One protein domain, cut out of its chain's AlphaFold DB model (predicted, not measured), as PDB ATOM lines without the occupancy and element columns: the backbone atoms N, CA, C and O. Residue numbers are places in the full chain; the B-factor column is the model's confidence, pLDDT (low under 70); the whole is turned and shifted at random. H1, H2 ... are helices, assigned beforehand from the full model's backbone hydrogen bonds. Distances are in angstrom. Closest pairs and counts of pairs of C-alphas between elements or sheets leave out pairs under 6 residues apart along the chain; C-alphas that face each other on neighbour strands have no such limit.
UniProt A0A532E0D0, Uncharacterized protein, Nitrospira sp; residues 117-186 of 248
ATOM      1  N   PRO A 117     -38.883 -10.567  29.720       75.12
ATOM      2  CA  PRO A 117     -38.889 -11.005  31.120       75.12
ATOM      3  C   PRO A 117     -38.199 -12.356  31.343       75.12
ATOM      4  O   PRO A 117     -37.476 -12.523  32.324       75.12
ATOM      5  N   GLY A 118     -38.342 -13.305  30.412       74.88
ATOM      6  CA  GLY A 118     -37.680 -14.606  30.496       74.88
ATOM      7  C   GLY A 118     -36.167 -14.542  30.262       74.88
ATOM      8  O   GLY A 118     -35.433 -15.414  30.730       74.88
ATOM      9  N   THR A 119     -35.688 -13.512  29.559       79.06
ATOM     10  CA  THR A 119     -34.254 -13.220  29.418       79.06
ATOM     11  C   THR A 119     -33.728 -12.547  30.678       79.06
ATOM     12  O   THR A 119     -32.696 -12.959  31.198       79.06
ATOM     13  N   GLU A 120     -34.465 -11.577  31.224       80.69
ATOM     14  CA  GLU A 120     -34.092 -10.898  32.466       80.69
ATOM     15  C   GLU A 120     -33.977 -11.877  33.640       80.69
ATOM     16  O   GLU A 120     -32.973 -11.864  34.351       80.69
ATOM     17  N   MET A 121     -34.955 -12.774  33.810       78.75
ATOM     18  CA  MET A 121     -34.905 -13.796  34.858       78.75
ATOM     19  C   MET A 121     -33.690 -14.711  34.696       78.75
ATOM     20  O   MET A 121     -33.001 -14.992  35.674       78.75
ATOM     21  N   ARG A 122     -33.380 -15.128  33.459       80.06
ATOM     22  CA  ARG A 122     -32.202 -15.959  33.182       80.06
ATOM     23  C   ARG A 122     -30.892 -15.243  33.473       80.06
ATOM     24  O   ARG A 122     -29.968 -15.861  33.992       80.06
ATOM     25  N   THR A 123     -30.800 -13.953  33.168       84.50
ATOM     26  CA  THR A 123     -29.608 -13.152  33.468       84.50
ATOM     27  C   THR A 123     -29.450 -12.900  34.967       84.50
ATOM     28  O   THR A 123     -28.328 -12.949  35.463       84.50
ATOM     29  N   ARG A 124     -30.548 -12.639  35.693       80.81
ATOM     30  CA  ARG A 124     -30.522 -12.308  37.130       80.81
ATOM     31  C   ARG A 124     -30.346 -13.534  38.027       80.81
ATOM     32  O   ARG A 124     -29.603 -13.454  38.999       80.81
ATOM     33  N   PHE A 125     -31.010 -14.644  37.709       82.94
ATOM     34  CA  PHE A 125     -31.127 -15.807  38.604       82.94
ATOM     35  C   PHE A 125     -30.605 -17.113  37.982       82.94
ATOM     36  O   PHE A 125     -30.527 -18.142  38.647       82.94
ATOM     37  N   GLY A 126     -30.204 -17.094  36.708       76.12
ATOM     38  CA  GLY A 126     -29.748 -18.286  35.998       76.12
ATOM     39  C   GLY A 126     -30.900 -19.160  35.491       76.12
ATOM     40  O   GLY A 126     -31.997 -18.692  35.205       76.12
ATOM     41  N   ASN A 127     -30.636 -20.457  35.317       75.12
ATOM     42  CA  ASN A 127     -31.590 -21.382  34.687       75.12
ATOM     43  C   ASN A 127     -32.660 -21.930  35.643       75.12
ATOM     44  O   ASN A 127     -33.681 -22.435  35.180       75.12
ATOM     45  N   VAL A 128     -32.419 -21.869  36.952       74.44
ATOM     46  CA  VAL A 128     -33.360 -22.322  37.980       74.44
ATOM     47  C   VAL A 128     -33.865 -21.083  38.696       74.44
ATOM     48  O   VAL A 128     -33.103 -20.429  39.392       74.44
ATOM     49  N   ILE A 129     -35.136 -20.760  38.479       76.69
ATOM     50  CA  ILE A 129     -35.769 -19.538  38.977       76.69
ATOM     51  C   ILE A 129     -36.894 -19.955  39.920       76.69
ATOM     52  O   ILE A 129     -37.735 -20.790  39.573       76.69
ATOM     53  N   THR A 130     -36.910 -19.386  41.118       80.25
ATOM     54  CA  THR A 130     -37.989 -19.591  42.082       80.25
ATOM     55  C   THR A 130     -39.226 -18.776  41.706       80.25
ATOM     56  O   THR A 130     -39.177 -17.812  40.939       80.25
ATOM     57  N   PHE A 131     -40.378 -19.151  42.265       79.56
ATOM     58  CA  PHE A 131     -41.615 -18.406  42.040       79.56
ATOM     59  C   PHE A 131     -41.512 -16.955  42.541       79.56
ATOM     60  O   PHE A 131     -41.990 -16.046  41.872       79.56
ATOM     61  N   GLU A 132     -40.840 -16.725  43.670       81.25
ATOM     62  CA  GLU A 132     -40.634 -15.388  44.243       81.25
ATOM     63  C   GLU A 132     -39.745 -14.509  43.353       81.25
ATOM     64  O   GLU A 132     -40.053 -13.340  43.125       81.25
ATOM     65  N   GLU A 133     -38.687 -15.073  42.772       80.88
ATOM     66  CA  GLU A 133     -37.815 -14.365  41.828       80.88
ATOM     67  C   GLU A 133     -38.551 -14.019  40.528       80.88
ATOM     68  O   GLU A 133     -38.441 -12.896  40.030       80.88
ATOM     69  N   CYS A 134     -39.371 -14.940  40.016       79.12
ATOM     70  CA  CYS A 134     -40.258 -14.682  38.882       79.12
ATOM     71  C   CYS A 134     -41.236 -13.534  39.189       79.12
ATOM     72  O   CYS A 134     -41.352 -12.583  38.410       79.12
ATOM     73  N   MET A 135     -41.874 -13.575  40.364       82.00
ATOM     74  CA  MET A 135     -42.756 -12.513  40.852       82.00
ATOM     75  C   MET A 135     -42.034 -11.170  40.948       82.00
ATOM     76  O   MET A 135     -42.609 -10.157  40.555       82.00
ATOM     77  N   SER A 136     -40.780 -11.151  41.412       81.94
ATOM     78  CA  SER A 136     -40.002  -9.916  41.531       81.94
ATOM     79  C   SER A 136     -39.840  -9.212  40.178       81.94
ATOM     80  O   SER A 136     -40.148  -8.028  40.069       81.94
ATOM     81  N   VAL A 137     -39.511  -9.955  39.115       80.50
ATOM     82  CA  VAL A 137     -39.315  -9.401  37.761       80.50
ATOM     83  C   VAL A 137     -40.621  -8.869  37.175       80.50
ATOM     84  O   VAL A 137     -40.640  -7.786  36.591       80.50
ATOM     85  N   TYR A 138     -41.731  -9.589  37.350       76.75
ATOM     86  CA  TYR A 138     -43.037  -9.099  36.903       76.75
ATOM     87  C   TYR A 138     -43.507  -7.890  37.718       76.75
ATOM     88  O   TYR A 138     -44.062  -6.955  37.146       76.75
ATOM     89  N   SER A 139     -43.239  -7.850  39.025       75.75
ATOM     90  CA  SER A 139     -43.577  -6.701  39.872       75.75
ATOM     91  C   SER A 139     -42.753  -5.453  39.540       75.75
ATOM     92  O   SER A 139     -43.301  -4.352  39.510       75.75
ATOM     93  N   ASP A 140     -41.473  -5.622  39.195       73.81
ATOM     94  CA  ASP A 140     -40.585  -4.534  38.775       73.81
ATOM     95  C   ASP A 140     -41.057  -3.897  37.452       73.81
ATOM     96  O   ASP A 140     -40.863  -2.695  37.225       73.81
ATOM     97  N   ARG A 141     -41.698  -4.705  36.592       67.88
ATOM     98  CA  ARG A 141     -42.155  -4.346  35.240       67.88
ATOM     99  C   ARG A 141     -43.617  -3.927  35.138       67.88
ATOM    100  O   ARG A 141     -43.960  -3.202  34.205       67.88
ATOM    101  N   ASN A 142     -44.473  -4.346  36.065       63.31
ATOM    102  CA  ASN A 142     -45.898  -4.015  36.063       63.31
ATOM    103  C   ASN A 142     -46.124  -2.551  36.470       63.31
ATOM    104  O   ASN A 142     -46.542  -2.236  37.579       63.31
ATOM    105  N   ALA A 143     -45.849  -1.640  35.536       56.06
ATOM    106  CA  ALA A 143     -46.227  -0.231  35.615       56.06
ATOM    107  C   ALA A 143     -47.602   0.052  34.977       56.06
ATOM    108  O   ALA A 143     -48.135   1.145  35.163       56.06
ATOM    109  N   THR A 144     -48.167  -0.893  34.212       52.81
ATOM    110  CA  THR A 144     -49.384  -0.673  33.404       52.81
ATOM    111  C   THR A 144     -50.493  -1.706  33.599       52.81
ATOM    112  O   THR A 144     -51.654  -1.329  33.507       52.81
ATOM    113  N   GLU A 145     -50.182  -2.965  33.916       58.47
ATOM    114  CA  GLU A 145     -51.184  -3.997  34.223       58.47
ATOM    115  C   GLU A 145     -50.748  -4.769  35.463       58.47
ATOM    116  O   GLU A 145     -49.635  -5.285  35.526       58.47
ATOM    117  N   PHE A 146     -51.601  -4.809  36.484       65.69
ATOM    118  CA  PHE A 146     -51.340  -5.606  37.673       65.69
ATOM    119  C   PHE A 146     -51.675  -7.065  37.363       65.69
ATOM    120  O   PHE A 146     -52.844  -7.431  37.327       65.69
ATOM    121  N   ILE A 147     -50.651  -7.888  37.141       71.88
ATOM    122  CA  ILE A 147     -50.814  -9.343  37.086       71.88
ATOM    123  C   ILE A 147     -50.765  -9.872  38.518       71.88
ATOM    124  O   ILE A 147     -49.789  -9.652  39.241       71.88
ATOM    125  N   SER A 148     -51.817 -10.568  38.933       81.25
ATOM    126  CA  SER A 148     -51.886 -11.154  40.266       81.25
ATOM    127  C   SER A 148     -50.911 -12.334  40.416       81.25
ATOM    128  O   SER A 148     -50.639 -13.064  39.454       81.25
ATOM    129  N   PRO A 149     -50.414 -12.602  41.641       79.00
ATOM    130  CA  PRO A 149     -49.606 -13.793  41.903       79.00
ATOM    131  C   PRO A 149     -50.317 -15.093  41.504       79.00
ATOM    132  O   PRO A 149     -49.686 -16.057  41.077       79.00
ATOM    133  N   GLU A 150     -51.645 -15.125  41.623       81.25
ATOM    134  CA  GLU A 150     -52.454 -16.288  41.277       81.25
ATOM    135  C   GLU A 150     -52.487 -16.538  39.762       81.25
ATOM    136  O   GLU A 150     -52.338 -17.680  39.331       81.25
ATOM    137  N   GLU A 151     -52.574 -15.490  38.942       80.81
ATOM    138  CA  GLU A 151     -52.488 -15.598  37.478       80.81
ATOM    139  C   GLU A 151     -51.114 -16.088  37.013       80.81
ATOM    140  O   GLU A 151     -51.034 -16.975  36.156       80.81
ATOM    141  N   ILE A 152     -50.031 -15.578  37.613       76.06
ATOM    142  CA  ILE A 152     -48.663 -16.036  37.317       76.06
ATOM    143  C   ILE A 152     -48.527 -17.508  37.705       76.06
ATOM    144  O   ILE A 152     -48.063 -18.326  36.907       76.06
ATOM    145  N   ARG A 153     -49.009 -17.886  38.893       79.50
ATOM    146  CA  ARG A 153     -48.993 -19.277  39.359       79.50
ATOM    147  C   ARG A 153     -49.779 -20.198  38.430       79.50
ATOM    148  O   ARG A 153     -49.268 -21.251  38.050       79.50
ATOM    149  N   ASN A 154     -50.990 -19.813  38.038       78.62
ATOM    150  CA  ASN A 154     -51.837 -20.597  37.139       78.62
ATOM    151  C   ASN A 154     -51.213 -20.736  35.745       78.62
ATOM    152  O   ASN A 154     -51.272 -21.813  35.145       78.62
ATOM    153  N   SER A 155     -50.541 -19.690  35.262       78.50
ATOM    154  CA  SER A 155     -49.778 -19.723  34.011       78.50
ATOM    155  C   SER A 155     -48.604 -20.699  34.104       78.50
ATOM    156  O   SER A 155     -48.467 -21.577  33.249       78.50
ATOM    157  N   CYS A 156     -47.813 -20.643  35.182       74.00
ATOM    158  CA  CYS A 156     -46.729 -21.596  35.431       74.00
ATOM    159  C   CYS A 156     -47.242 -23.042  35.508       74.00
ATOM    160  O   CYS A 156     -46.680 -23.931  34.869       74.00
ATOM    161  N   LEU A 157     -48.333 -23.287  36.240       76.44
ATOM    162  CA  LEU A 157     -48.947 -24.614  36.348       76.44
ATOM    163  C   LEU A 157     -49.453 -25.125  34.995       76.44
ATOM    164  O   LEU A 157     -49.314 -26.311  34.698       76.44
ATOM    165  N   THR A 158     -49.993 -24.239  34.157       74.25
ATOM    166  CA  THR A 158     -50.435 -24.577  32.799       74.25
ATOM    167  C   THR A 158     -49.256 -24.972  31.918       74.25
ATOM    168  O   THR A 158     -49.318 -26.000  31.245       74.25
ATOM    169  N   VAL A 159     -48.149 -24.225  31.968       73.19
ATOM    170  CA  VAL A 159     -46.915 -24.578  31.249       73.19
ATOM    171  C   VAL A 159     -46.387 -25.931  31.721       73.19
ATOM    172  O   VAL A 159     -46.130 -26.797  30.890       73.19
ATOM    173  N   VAL A 160     -46.304 -26.163  33.034       72.25
ATOM    174  CA  VAL A 160     -45.876 -27.457  33.596       72.25
ATOM    175  C   VAL A 160     -46.787 -28.591  33.126       72.25
ATOM    176  O   VAL A 160     -46.295 -29.636  32.701       72.25
ATOM    177  N   LYS A 161     -48.110 -28.394  33.150       71.56
ATOM    178  CA  LYS A 161     -49.087 -29.383  32.675       71.56
ATOM    179  C   LYS A 161     -48.912 -29.682  31.185       71.56
ATOM    180  O   LYS A 161     -48.938 -30.849  30.806       71.56
ATOM    181  N   ASN A 162     -48.711 -28.659  30.358       71.19
ATOM    182  CA  ASN A 162     -48.539 -28.806  28.913       71.19
ATOM    183  C   ASN A 162     -47.213 -29.486  28.564       71.19
ATOM    184  O   ASN A 162     -47.202 -30.412  27.759       71.19
ATOM    185  N   VAL A 163     -46.116 -29.083  29.209       70.06
ATOM    186  CA  VAL A 163     -44.801 -29.721  29.050       70.06
ATOM    187  C   VAL A 163     -44.880 -31.180  29.478       70.06
ATOM    188  O   VAL A 163     -44.457 -32.060  28.736       70.06
ATOM    189  N   ARG A 164     -45.504 -31.468  30.624       68.19
ATOM    190  CA  ARG A 164     -45.707 -32.842  31.084       68.19
ATOM    191  C   ARG A 164     -46.564 -33.656  30.114       68.19
ATOM    192  O   ARG A 164     -46.172 -34.764  29.772       68.19
ATOM    193  N   GLY A 165     -47.684 -33.113  29.638       71.00
ATOM    194  CA  GLY A 165     -48.550 -33.783  28.662       71.00
ATOM    195  C   GLY A 165     -47.846 -34.049  27.328       71.00
ATOM    196  O   GLY A 165     -48.009 -35.118  26.742       71.00
ATOM    197  N   TYR A 166     -46.995 -33.129  26.875       72.44
ATOM    198  CA  TYR A 166     -46.136 -33.334  25.707       72.44
ATOM    199  C   TYR A 166     -45.097 -34.438  25.954       72.44
ATOM    200  O   TYR A 166     -44.935 -35.340  25.136       72.44
ATOM    201  N   CYS A 167     -44.429 -34.422  27.103       68.69
ATOM    202  CA  CYS A 167     -43.417 -35.416  27.448       68.69
ATOM    203  C   CYS A 167     -44.001 -36.823  27.661       68.69
ATOM    204  O   CYS A 167     -43.383 -37.818  27.295       68.69
ATOM    205  N   GLU A 168     -45.205 -36.925  28.228       70.25
ATOM    206  CA  GLU A 168     -45.907 -38.200  28.397       70.25
ATOM    207  C   GLU A 168     -46.456 -38.742  27.066       70.25
ATOM    208  O   GLU A 168     -46.479 -39.957  26.884       70.25
ATOM    209  N   SER A 169     -46.858 -37.872  26.130       70.31
ATOM    210  CA  SER A 169     -47.410 -38.285  24.827       70.31
ATOM    211  C   SER A 169     -46.352 -38.574  23.757       70.31
ATOM    212  O   SER A 169     -46.564 -39.451  22.925       70.31
ATOM    213  N   SER A 170     -45.212 -37.879  23.780       67.75
ATOM    214  CA  SER A 170     -44.123 -38.067  22.807       67.75
ATOM    215  C   SER A 170     -43.281 -39.319  23.058       67.75
ATOM    216  O   SER A 170     -42.666 -39.829  22.127       67.75
ATOM    217  N   GLY A 171     -43.233 -39.817  24.300       60.22
ATOM    218  CA  GLY A 171     -42.353 -40.931  24.676       60.22
ATOM    219  C   GLY A 171     -40.859 -40.600  24.573       60.22
ATOM    220  O   GLY A 171     -40.034 -41.510  24.607       60.22
ATOM    221  N   ASP A 172     -40.511 -39.319  24.436       63.88
ATOM    222  CA  ASP A 172     -39.166 -38.869  24.095       63.88
ATOM    223  C   ASP A 172     -38.276 -38.741  25.346       63.88
ATOM    224  O   ASP A 172     -38.633 -38.084  26.334       63.88
ATOM    225  N   ASN A 173     -37.086 -39.349  25.315       62.91
ATOM    226  CA  ASN A 173     -36.157 -39.355  26.455       62.91
ATOM    227  C   ASN A 173     -35.545 -37.972  26.726       62.91
ATOM    228  O   ASN A 173     -35.111 -37.707  27.846       62.91
ATOM    229  N   GLN A 174     -35.618 -37.043  25.765       63.34
ATOM    230  CA  GLN A 174     -35.147 -35.666  25.953       63.34
ATOM    231  C   GLN A 174     -35.832 -34.950  27.123       63.34
ATOM    232  O   GLN A 174     -35.238 -34.073  27.750       63.34
ATOM    233  N   CYS A 175     -37.081 -35.303  27.436       68.50
ATOM    234  CA  CYS A 175     -37.789 -34.747  28.584       68.50
ATOM    235  C   CYS A 175     -37.236 -35.236  29.929       68.50
ATOM    236  O   CYS A 175     -37.306 -34.509  30.922       68.50
ATOM    237  N   VAL A 176     -36.685 -36.450  29.960       64.19
ATOM    238  CA  VAL A 176     -35.984 -37.001  31.123       64.19
ATOM    239  C   VAL A 176     -34.599 -36.368  31.234       64.19
ATOM    240  O   VAL A 176     -34.244 -35.887  32.306       64.19
ATOM    241  N   ASP A 177     -33.868 -36.268  30.121       62.47
ATOM    242  CA  ASP A 177     -32.519 -35.682  30.078       62.47
ATOM    243  C   ASP A 177     -32.507 -34.202  30.487       62.47
ATOM    244  O   ASP A 177     -31.584 -33.732  31.150       62.47
ATOM    245  N   LYS A 178     -33.565 -33.459  30.139       66.50
ATOM    246  CA  LYS A 178     -33.756 -32.056  30.545       66.50
ATOM    247  C   LYS A 178     -34.379 -31.898  31.941       66.50
ATOM    248  O   LYS A 178     -34.578 -30.770  32.385       66.50
ATOM    249  N   GLY A 179     -34.699 -32.996  32.630       61.75
ATOM    250  CA  GLY A 179     -35.214 -32.988  34.002       61.75
ATOM    251  C   GLY A 179     -36.681 -32.569  34.162       61.75
ATOM    252  O   GLY A 179     -37.114 -32.315  35.285       61.75
ATOM    253  N   TYR A 180     -37.467 -32.506  33.082       63.41
ATOM    254  CA  TYR A 180     -38.883 -32.101  33.137       63.41
ATOM    255  C   TYR A 180     -39.795 -33.155  33.776       63.41
ATOM    256  O   TYR A 180     -40.858 -32.830  34.303       63.41
ATOM    257  N   ILE A 181     -39.382 -34.420  33.745       60.53
ATOM    258  CA  ILE A 181     -40.053 -35.540  34.403       60.53
ATOM    259  C   ILE A 181     -38.994 -36.422  35.045       60.53
ATOM    260  O   ILE A 181     -37.955 -36.702  34.446       60.53
ATOM    261  N   ARG A 182     -39.264 -36.898  36.265       62.38
ATOM    262  CA  ARG A 182     -38.407 -37.914  36.882       62.38
ATOM    263  C   ARG A 182     -38.414 -39.154  35.996       62.38
ATOM    264  O   ARG A 182     -39.475 -39.556  35.519       62.38
ATOM    265  N   GLN A 183     -37.254 -39.786  35.829       60.97
ATOM    266  CA  GLN A 183     -37.094 -40.999  35.019       60.97
ATOM    267  C   GLN A 183     -38.128 -42.068  35.402       60.97
ATOM    268  O   GLN A 183     -38.709 -42.719  34.543       60.97
ATOM    269  N   GLU A 184     -38.475 -42.158  36.687       59.12
ATOM    270  CA  GLU A 184     -39.487 -43.082  37.196       59.12
ATOM    271  C   GLU A 184     -40.910 -42.870  36.640       59.12
ATOM    272  O   GLU A 184     -41.710 -43.807  36.637       59.12
ATOM    273  N   GLN A 185     -41.226 -41.653  36.193       58.69
ATOM    274  CA  GLN A 185     -42.537 -41.226  35.696       58.69
ATOM    275  C   GLN A 185     -42.628 -41.259  34.163       58.69
ATOM    276  O   GLN A 185     -43.723 -41.123  33.611       58.69
ATOM    277  N   SER A 186     -41.511 -41.468  33.461       63.88
ATOM    278  CA  SER A 186     -41.495 -41.536  31.998       63.88
ATOM    279  C   SER A 186     -42.257 -42.769  31.485       63.88
ATOM    280  O   SER A 186     -42.292 -43.826  32.125       63.88
TER     281      SER A 186
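AT A GLANCE: This is residues 117 to 186 of the 248 residues of an uncharacterized protein of Nitrospira sp (UniProt A0A532E0D0). One long helix, H3, makes the length of an open bracket, with a small group of parts at each of its two ends and a gap between the groups. At its first end are H1 and H2, two shorter helices that meet at a steep angle; at its last end are the very short H4 and the residues from 178 to 186, which have no named element. The printed part has 70 residues with four named helices, in the order H1, H2, H3, H4, and no named strand; the class is all helix. It is loose, with a radius of gyration of the C-alphas of 14.5 A, and elongated, with spans of 42 by 23 by 15 A.

HOW THE PARTS SIT: The longest helix is H3, residues 149 to 170. H2, residues 131 to 141, and H3 only just touch, with 3 pairs of C-alphas within 8 A; H3 touches H2 with residues 149 to 153 alone. Their closest C-alphas, those of Met 135 and Pro 149, are 7.0 A apart. The two helices run opposite ways at a steep tilt of 57 degrees. H1, residues 117 to 125, touches H2, and the closest C-alphas, those of Met 121 and Cys 134, are 6.8 A apart. H1 and H2 run opposite ways at a steep tilt of 58 degrees, with their centres 10.1 A apart. H1 and H3 are apart. H4, residues 174 to 177, is close to H3 but not clearly touching it: the closest C-alphas, those of Cys 167 and Cys 175, are 5.8 A apart. H4 is apart from both H1 and H2. In H1, H2 and H3 every O i to N i+4 pair is within hydrogen-bond range; H4 is too short for such a pair, and its 1 pair of O i and N i+3 is not within range.

IN THESE COORDINATES: H3 has 22 residues and measures 31.4 A from its first C-alpha, 149 at (-49.606, -13.793, 41.903), to its last, 170 at (-44.123, -38.067, 22.807). H2 has 11 residues and measures 15.6 A. H1 has 9 residues and measures 11.8 A, beginning at C-alpha 117 at (-38.889, -11.005, 31.120). H4 has 4 residues and measures 4.9 A, ending at C-alpha 177 at (-32.519, -35.682, 30.078).

THE WHOLE: The two C-alphas farthest apart in the domain, those of Thr 144 and Glu 184, are 43.7 A apart. The printed part has no cut. The links from H1 to H2 and from H3 to H4 are tight, the link from H2 to H3 is short, and no link is long. The mean pLDDT of the printed part is 71.9, and 25 residues are under 70: residues 141 to 146, residue 164, residue 167 and residues 170 to 186.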